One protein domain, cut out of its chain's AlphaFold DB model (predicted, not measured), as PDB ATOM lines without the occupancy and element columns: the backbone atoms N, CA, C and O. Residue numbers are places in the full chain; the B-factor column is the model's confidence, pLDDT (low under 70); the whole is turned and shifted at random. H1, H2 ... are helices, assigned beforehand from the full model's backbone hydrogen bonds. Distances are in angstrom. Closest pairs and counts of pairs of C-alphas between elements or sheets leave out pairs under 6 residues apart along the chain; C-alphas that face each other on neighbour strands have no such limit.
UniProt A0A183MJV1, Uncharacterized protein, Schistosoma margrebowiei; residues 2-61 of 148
ATOM      1  N   PHE A   2      16.245 -26.704 -26.883       66.19
ATOM      2  CA  PHE A   2      15.751 -25.650 -26.000       66.19
ATOM      3  C   PHE A   2      15.721 -26.169 -24.554       66.19
ATOM      4  O   PHE A   2      14.951 -27.069 -24.218       66.19
ATOM      5  N   LEU A   3      16.593 -25.624 -23.707       71.69
ATOM      6  CA  LEU A   3      16.632 -25.899 -22.272       71.69
ATOM      7  C   LEU A   3      15.770 -24.855 -21.558       71.69
ATOM      8  O   LEU A   3      16.198 -23.718 -21.363       71.69
ATOM      9  N   PHE A   4      14.556 -25.230 -21.166       76.44
ATOM     10  CA  PHE A   4      13.722 -24.392 -20.314       76.44
ATOM     11  C   PHE A   4      14.163 -24.558 -18.859       76.44
ATOM     12  O   PHE A   4      14.124 -25.669 -18.343       76.44
ATOM     13  N   ALA A   5      14.612 -23.480 -18.209       79.38
ATOM     14  CA  ALA A   5      14.996 -23.468 -16.789       79.38
ATOM     15  C   ALA A   5      15.975 -24.590 -16.353       79.38
ATOM     16  O   ALA A   5      15.971 -25.014 -15.202       79.38
ATOM     17  N   GLY A   6      16.825 -25.078 -17.265       84.25
ATOM     18  CA  GLY A   6      17.771 -26.170 -16.994       84.25
ATOM     19  C   GLY A   6      17.182 -27.587 -17.068       84.25
ATOM     20  O   GLY A   6      17.913 -28.547 -16.838       84.25
ATOM     21  N   TYR A   7      15.905 -27.740 -17.428       85.56
ATOM     22  CA  TYR A   7      15.271 -29.044 -17.617       85.56
ATOM     23  C   TYR A   7      15.619 -29.661 -18.970       85.56
ATOM     24  O   TYR A   7      15.542 -29.000 -20.011       85.56
ATOM     25  N   ASN A   8      15.929 -30.959 -18.965       89.12
ATOM     26  CA  ASN A   8      16.046 -31.745 -20.192       89.12
ATOM     27  C   ASN A   8      14.659 -32.005 -20.826       89.12
ATOM     28  O   ASN A   8      13.623 -31.765 -20.207       89.12
ATOM     29  N   SER A   9      14.621 -32.484 -22.074       87.69
ATOM     30  CA  SER A   9      13.354 -32.647 -22.809       87.69
ATOM     31  C   SER A   9      12.360 -33.587 -22.110       87.69
ATOM     32  O   SER A   9      11.164 -33.309 -22.104       87.69
ATOM     33  N   GLU A  10      12.838 -34.658 -21.475       88.94
ATOM     34  CA  GLU A  10      11.979 -35.606 -20.755       88.94
ATOM     35  C   GLU A  10      11.400 -34.999 -19.470       88.94
ATOM     36  O   GLU A  10      10.213 -35.143 -19.193       88.94
ATOM     37  N   GLN A  11      12.200 -34.233 -18.725       89.81
ATOM     38  CA  GLN A  11      11.736 -33.486 -17.555       89.81
ATOM     39  C   GLN A  11      10.696 -32.428 -17.934       89.81
ATOM     40  O   GLN A  11       9.702 -32.278 -17.231       89.81
ATOM     41  N   GLN A  12      10.879 -31.733 -19.061       89.88
ATOM     42  CA  GLN A  12       9.887 -30.773 -19.555       89.88
ATOM     43  C   GLN A  12       8.549 -31.460 -19.878       89.88
ATOM     44  O   GLN A  12       7.499 -30.927 -19.533       89.88
ATOM     45  N   LYS A  13       8.569 -32.657 -20.485       90.56
ATOM     46  CA  LYS A  13       7.344 -33.431 -20.762       90.56
ATOM     47  C   LYS A  13       6.618 -33.854 -19.487       90.56
ATOM     48  O   LYS A  13       5.397 -33.753 -19.443       90.56
ATOM     49  N   LEU A  14       7.350 -34.301 -18.463       93.00
ATOM     50  CA  LEU A  14       6.757 -34.670 -17.172       93.00
ATOM     51  C   LEU A  14       6.034 -33.481 -16.536       93.00
ATOM     52  O   LEU A  14       4.855 -33.586 -16.226       93.00
ATOM     53  N   VAL A  15       6.695 -32.323 -16.457       92.19
ATOM     54  CA  VAL A  15       6.085 -31.100 -15.911       92.19
ATOM     55  C   VAL A  15       4.848 -30.680 -16.711       92.19
ATOM     56  O   VAL A  15       3.852 -30.258 -16.131       92.19
ATOM     57  N   LEU A  16       4.880 -30.796 -18.041       93.25
ATOM     58  CA  LEU A  16       3.720 -30.480 -18.880       93.25
ATOM     59  C   LEU A  16       2.535 -31.424 -18.635       93.25
ATOM     60  O   LEU A  16       1.395 -30.965 -18.683       93.25
ATOM     61  N   ASN A  17       2.791 -32.705 -18.358       94.00
ATOM     62  CA  ASN A  17       1.744 -33.660 -18.001       94.00
ATOM     63  C   ASN A  17       1.143 -33.337 -16.629       94.00
ATOM     64  O   ASN A  17      -0.076 -33.239 -16.526       94.00
ATOM     65  N   ASP A  18       1.977 -33.073 -15.619       94.88
ATOM     66  CA  ASP A  18       1.513 -32.690 -14.278       94.88
ATOM     67  C   ASP A  18       0.645 -31.421 -14.337       94.88
ATOM     68  O   ASP A  18      -0.433 -31.343 -13.746       94.88
ATOM     69  N   LEU A  19       1.074 -30.421 -15.118       94.94
ATOM     70  CA  LEU A  19       0.289 -29.207 -15.349       94.94
ATOM     71  C   LEU A  19      -1.033 -29.507 -16.060       94.94
ATOM     72  O   LEU A  19      -2.053 -28.915 -15.715       94.94
ATOM     73  N   HIS A  20      -1.036 -30.401 -17.048       93.88
ATOM     74  CA  HIS A  20      -2.257 -30.792 -17.746       93.88
ATOM     75  C   HIS A  20      -3.268 -31.464 -16.808       93.88
ATOM     76  O   HIS A  20      -4.459 -31.157 -16.889       93.88
ATOM     77  N   GLU A  21      -2.818 -32.322 -15.889       93.81
ATOM     78  CA  GLU A  21      -3.683 -32.957 -14.887       93.81
ATOM     79  C   GLU A  21      -4.334 -31.921 -13.962       93.81
ATOM     80  O   GLU A  21      -5.559 -31.911 -13.824       93.81
ATOM     81  N   ILE A  22      -3.544 -30.987 -13.421       95.06
ATOM     82  CA  ILE A  22      -4.049 -29.909 -12.554       95.06
ATOM     83  C   ILE A  22      -5.052 -29.027 -13.308       95.06
ATOM     84  O   ILE A  22      -6.125 -28.708 -12.795       95.06
ATOM     85  N   ILE A  23      -4.730 -28.636 -14.546       94.44
ATOM     86  CA  ILE A  23      -5.625 -27.819 -15.379       94.44
ATOM     87  C   ILE A  23      -6.941 -28.561 -15.640       94.44
ATOM     88  O   ILE A  23      -8.007 -27.948 -15.593       94.44
ATOM     89  N   THR A  24      -6.884 -29.874 -15.865       92.38
ATOM     90  CA  THR A  24      -8.069 -30.711 -16.095       92.38
ATOM     91  C   THR A  24      -8.957 -30.787 -14.853       92.38
ATOM     92  O   THR A  24     -10.177 -30.675 -14.970       92.38
ATOM     93  N   GLU A  25      -8.370 -30.946 -13.665       92.00
ATOM     94  CA  GLU A  25      -9.104 -30.943 -12.395       92.00
ATOM     95  C   GLU A  25      -9.842 -29.613 -12.185       92.00
ATOM     96  O   GLU A  25     -11.063 -29.593 -12.009       92.00
ATOM     97  N   VAL A  26      -9.132 -28.490 -12.332       93.31
ATOM     98  CA  VAL A  26      -9.727 -27.151 -12.206       93.31
ATOM     99  C   VAL A  26     -10.816 -26.926 -13.257       93.31
ATOM    100  O   VAL A  26     -11.878 -26.383 -12.944       93.31
ATOM    101  N   TYR A  27     -10.598 -27.354 -14.502       93.00
ATOM    102  CA  TYR A  27     -11.587 -27.245 -15.575       93.00
ATOM    103  C   TYR A  27     -12.876 -28.013 -15.245       93.00
ATOM    104  O   TYR A  27     -13.978 -27.483 -15.414       93.00
ATOM    105  N   ARG A  28     -12.760 -29.238 -14.716       90.38
ATOM    106  CA  ARG A  28     -13.912 -30.060 -14.310       90.38
ATOM    107  C   ARG A  28     -14.738 -29.391 -13.220       90.38
ATOM    108  O   ARG A  28     -15.959 -29.288 -13.361       90.38
ATOM    109  N   ASP A  29     -14.082 -28.888 -12.181       89.62
ATOM    110  CA  ASP A  29     -14.757 -28.259 -11.046       89.62
ATOM    111  C   ASP A  29     -15.420 -26.933 -11.419       89.62
ATOM    112  O   ASP A  29     -16.553 -26.651 -11.008       89.62
ATOM    113  N   THR A  30     -14.731 -26.125 -12.224       89.75
ATOM    114  CA  THR A  30     -15.200 -24.793 -12.606       89.75
ATOM    115  C   THR A  30     -16.274 -24.856 -13.682       89.75
ATOM    116  O   THR A  30     -17.312 -24.216 -13.528       89.75
ATOM    117  N   ILE A  31     -16.071 -25.598 -14.772       87.00
ATOM    118  CA  ILE A  31     -16.922 -25.544 -15.970       87.00
ATOM    119  C   ILE A  31     -17.974 -26.667 -15.996       87.00
ATOM    120  O   ILE A  31     -19.025 -26.470 -16.606       87.00
ATOM    121  N   ARG A  32     -17.764 -27.787 -15.280       78.06
ATOM    122  CA  ARG A  32     -18.692 -28.941 -15.183       78.06
ATOM    123  C   ARG A  32     -19.238 -29.421 -16.543       78.06
ATOM    124  O   ARG A  32     -20.386 -29.857 -16.635       78.06
ATOM    125  N   LYS A  33     -18.436 -29.315 -17.611       74.81
ATOM    126  CA  LYS A  33     -18.760 -29.845 -18.949       74.81
ATOM    127  C   LYS A  33     -18.313 -31.304 -19.085       74.81
ATOM    128  O   LYS A  33     -17.482 -31.783 -18.317       74.81
ATOM    129  N   SER A  34     -18.873 -31.999 -20.077       65.44
ATOM    130  CA  SER A  34     -18.473 -33.358 -20.465       65.44
ATOM    131  C   SER A  34     -16.985 -33.430 -20.818       65.44
ATOM    132  O   SER A  34     -16.484 -32.502 -21.457       65.44
ATOM    133  N   ASP A  35     -16.333 -34.546 -20.461       70.12
ATOM    134  CA  ASP A  35     -14.915 -34.868 -20.712       70.12
ATOM    135  C   ASP A  35     -14.588 -34.895 -22.217       70.12
ATOM    136  O   ASP A  35     -14.425 -35.940 -22.848       70.12
ATOM    137  N   THR A  36     -14.526 -33.716 -22.819       77.50
ATOM    138  CA  THR A  36     -14.058 -33.528 -24.186       77.50
ATOM    139  C   THR A  36     -12.538 -33.441 -24.114       77.50
ATOM    140  O   THR A  36     -12.033 -32.694 -23.273       77.50
ATOM    141  N   PRO A  37     -11.786 -34.178 -24.950       77.56
ATOM    142  CA  PRO A  37     -10.332 -34.088 -24.954       77.56
ATOM    143  C   PRO A  37      -9.912 -32.711 -25.482       77.56
ATOM    144  O   PRO A  37      -9.833 -32.488 -26.689       77.56
ATOM    145  N   LEU A  38      -9.690 -31.774 -24.563       85.31
ATOM    146  CA  LEU A  38      -9.226 -30.419 -24.842       85.31
ATOM    147  C   LEU A  38      -7.732 -30.303 -24.539       85.31
ATOM    148  O   LEU A  38      -7.198 -30.961 -23.647       85.31
ATOM    149  N   SER A  39      -7.049 -29.431 -25.274       92.62
ATOM    150  CA  SER A  39      -5.682 -29.032 -24.934       92.62
ATOM    151  C   SER A  39      -5.674 -28.164 -23.671       92.62
ATOM    152  O   SER A  39      -6.605 -27.388 -23.452       92.62
ATOM    153  N   SER A  40      -4.589 -28.205 -22.888       92.94
ATOM    154  CA  SER A  40      -4.409 -27.350 -21.701       92.94
ATOM    155  C   SER A  40      -4.662 -25.866 -21.991       92.94
ATOM    156  O   SER A  40      -5.281 -25.180 -21.189       92.94
ATOM    157  N   ILE A  41      -4.232 -25.371 -23.159       94.94
ATOM    158  CA  ILE A  41      -4.427 -23.965 -23.555       94.94
ATOM    159  C   ILE A  41      -5.915 -23.651 -23.755       94.94
ATOM    160  O   ILE A  41      -6.382 -22.595 -23.346       94.94
ATOM    161  N   GLN A  42      -6.669 -24.574 -24.357       93.69
ATOM    162  CA  GLN A  42      -8.106 -24.401 -24.581       93.69
ATOM    163  C   GLN A  42      -8.874 -24.427 -23.257       93.69
ATOM    164  O   GLN A  42      -9.745 -23.588 -23.046       93.69
ATOM    165  N   MET A  43      -8.514 -25.343 -22.351       92.81
ATOM    166  CA  MET A  43      -9.089 -25.394 -21.003       92.81
ATOM    167  C   MET A  43      -8.840 -24.087 -20.242       92.81
ATOM    168  O   MET A  43      -9.775 -23.524 -19.681       92.81
ATOM    169  N   LEU A  44      -7.602 -23.579 -20.263       95.06
ATOM    170  CA  LEU A  44      -7.244 -22.311 -19.624       95.06
ATOM    171  C   LEU A  44      -8.010 -21.125 -20.217       95.06
ATOM    172  O   LEU A  44      -8.522 -20.308 -19.461       95.06
ATOM    173  N   TYR A  45      -8.135 -21.061 -21.545       95.00
ATOM    174  CA  TYR A  45      -8.898 -20.009 -22.213       95.00
ATOM    175  C   TYR A  45     -10.371 -20.011 -21.784       95.00
ATOM    176  O   TYR A  45     -10.916 -18.969 -21.432       95.00
ATOM    177  N   GLU A  46     -11.025 -21.175 -21.756       93.06
ATOM    178  CA  GLU A  46     -12.416 -21.251 -21.298       93.06
ATOM    179  C   GLU A  46     -12.570 -20.859 -19.819       93.06
ATOM    180  O   GLU A  46     -13.555 -20.213 -19.457       93.06
ATOM    181  N   ILE A  47     -11.607 -21.233 -18.967       93.25
ATOM    182  CA  ILE A  47     -11.580 -20.820 -17.556       93.25
ATOM    183  C   ILE A  47     -11.460 -19.296 -17.454       93.25
ATOM    184  O   ILE A  47     -12.195 -18.680 -16.686       93.25
ATOM    185  N   GLU A  48     -10.565 -18.688 -18.231       95.62
ATOM    186  CA  GLU A  48     -10.346 -17.241 -18.257       95.62
ATOM    187  C   GLU A  48     -11.587 -16.477 -18.728       95.62
ATOM    188  O   GLU A  48     -11.978 -15.491 -18.099       95.62
ATOM    189  N   VAL A  49     -12.254 -16.961 -19.781       95.31
ATOM    190  CA  VAL A  49     -13.523 -16.389 -20.253       95.31
ATOM    191  C   VAL A  49     -14.568 -16.443 -19.142       95.31
ATOM    192  O   VAL A  49     -15.126 -15.416 -18.773       95.31
ATOM    193  N   LYS A  50     -14.764 -17.613 -18.523       93.94
ATOM    194  CA  LYS A  50     -15.736 -17.763 -17.435       93.94
ATOM    195  C   LYS A  50     -15.419 -16.865 -16.236       93.94
ATOM    196  O   LYS A  50     -16.332 -16.344 -15.600       93.94
ATOM    197  N   LEU A  51     -14.142 -16.721 -15.892       94.62
ATOM    198  CA  LEU A  51     -13.703 -15.843 -14.811       94.62
ATOM    199  C   LEU A  51     -14.041 -14.387 -15.136       94.62
ATOM    200  O   LEU A  51     -14.611 -13.700 -14.290       94.62
ATOM    201  N   THR A  52     -13.730 -13.942 -16.352       95.62
ATOM    202  CA  THR A  52     -14.041 -12.590 -16.833       95.62
ATOM    203  C   THR A  52     -15.543 -12.321 -16.779       95.62
ATOM    204  O   THR A  52     -15.952 -11.356 -16.139       95.62
ATOM    205  N   ASP A  53     -16.366 -13.230 -17.312       94.69
ATOM    206  CA  ASP A  53     -17.829 -13.108 -17.290       94.69
ATOM    207  C   ASP A  53     -18.368 -12.957 -15.854       94.69
ATOM    208  O   ASP A  53     -19.226 -12.122 -15.568       94.69
ATOM    209  N   LEU A  54     -17.849 -13.755 -14.912       94.31
ATOM    210  CA  LEU A  54     -18.254 -13.681 -13.506       94.31
ATOM    211  C   LEU A  54     -17.828 -12.369 -12.839       94.31
ATOM    212  O   LEU A  54     -18.572 -11.846 -12.007       94.31
ATOM    213  N   LEU A  55     -16.650 -11.841 -13.176       94.00
ATOM    214  CA  LEU A  55     -16.187 -10.549 -12.670       94.00
ATOM    215  C   LEU A  55     -17.024  -9.394 -13.218       94.00
ATOM    216  O   LEU A  55     -17.354  -8.485 -12.460       94.00
ATOM    217  N   GLU A  56     -17.400  -9.438 -14.494       95.19
ATOM    218  CA  GLU A  56     -18.302  -8.449 -15.088       95.19
ATOM    219  C   GLU A  56     -19.663  -8.472 -14.390       95.19
ATOM    220  O   GLU A  56     -20.137  -7.433 -13.929       95.19
ATOM    221  N   ILE A  57     -20.249  -9.661 -14.197       92.62
ATOM    222  CA  ILE A  57     -21.496  -9.811 -13.437       92.62
ATOM    223  C   ILE A  57     -21.334  -9.205 -12.041       92.62
ATOM    224  O   ILE A  57     -22.166  -8.397 -11.631       92.62
ATOM    225  N   LEU A  58     -20.249  -9.526 -11.333       89.00
ATOM    226  CA  LEU A  58     -19.988  -9.006  -9.992       89.00
ATOM    227  C   LEU A  58     -19.938  -7.470  -9.950       89.00
ATOM    228  O   LEU A  58     -20.438  -6.883  -8.996       89.00
ATOM    229  N   GLN A  59     -19.362  -6.826 -10.967       89.25
ATOM    230  CA  GLN A  59     -19.291  -5.364 -11.067       89.25
ATOM    231  C   GLN A  59     -20.648  -4.717 -11.372       89.25
ATOM    232  O   GLN A  59     -20.870  -3.568 -11.001       89.25
ATOM    233  N   THR A  60     -21.551  -5.435 -12.043       91.62
ATOM    234  CA  THR A  60     -22.894  -4.926 -12.375       91.62
ATOM    235  C   THR A  60     -23.912  -5.067 -11.245       91.62
ATOM    236  O   THR A  60     -24.974  -4.447 -11.312       91.62
ATOM    237  N   LEU A  61     -23.623  -5.873 -10.219       89.81
ATOM    238  CA  LEU A  61     -24.570  -6.120  -9.134       89.81
ATOM    239  C   LEU A  61     -24.759  -4.866  -8.260       89.81
ATOM    240  O   LEU A  61     -23.769  -4.295  -7.796       89.81
TER     241      LEU A  61
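AT A GLANCE: This is residues 2 to 61 of the 148 residues of an uncharacterized protein of Schistosoma margrebowiei (UniProt A0A183MJV1). Two long helices, H1 and H2, are staggered and run the same way: after H1 a loop, residues 32 to 39, folds back and brings the first part of H2 onto H1 near His 20. H2 then slants away past the end of H1, and residues 52 to 61 stick out. The printed part has 60 residues, with H1 then H2 and no named strand, and is all helix. It is only just loose, close to extended, with a radius of gyration of the C-alphas of 15.2 A, and flat, spanning 49 by 25 by 14 A.

IN THESE COORDINATES: After residues 2 to 8, H1 takes residues 9 to 31, 31.8 A from C-alpha 9 at (13.354, -32.647, -22.809) to C-alpha 31. H2 takes residues 40 to 60, 30.5 A long, ending with C-alpha 60 at (-22.894, -4.926, -12.375).

HOW THE PARTS SIT: H2 touches H1 with residues 40 to 47 alone; the closest C-alphas, of His 20 and Ser 40, are 5.7 A apart. The tilt of 37 degrees is only just steep. In H1 and H2 every O i to N i+4 pair is within hydrogen-bond range.

THE WHOLE: The two C-alphas farthest apart, of Asn 8 and Leu 61, are 49.3 A apart. The printed part has no cut, and the link from H1 to H2 is short. Residues 2 and 34 have pLDDT under 70.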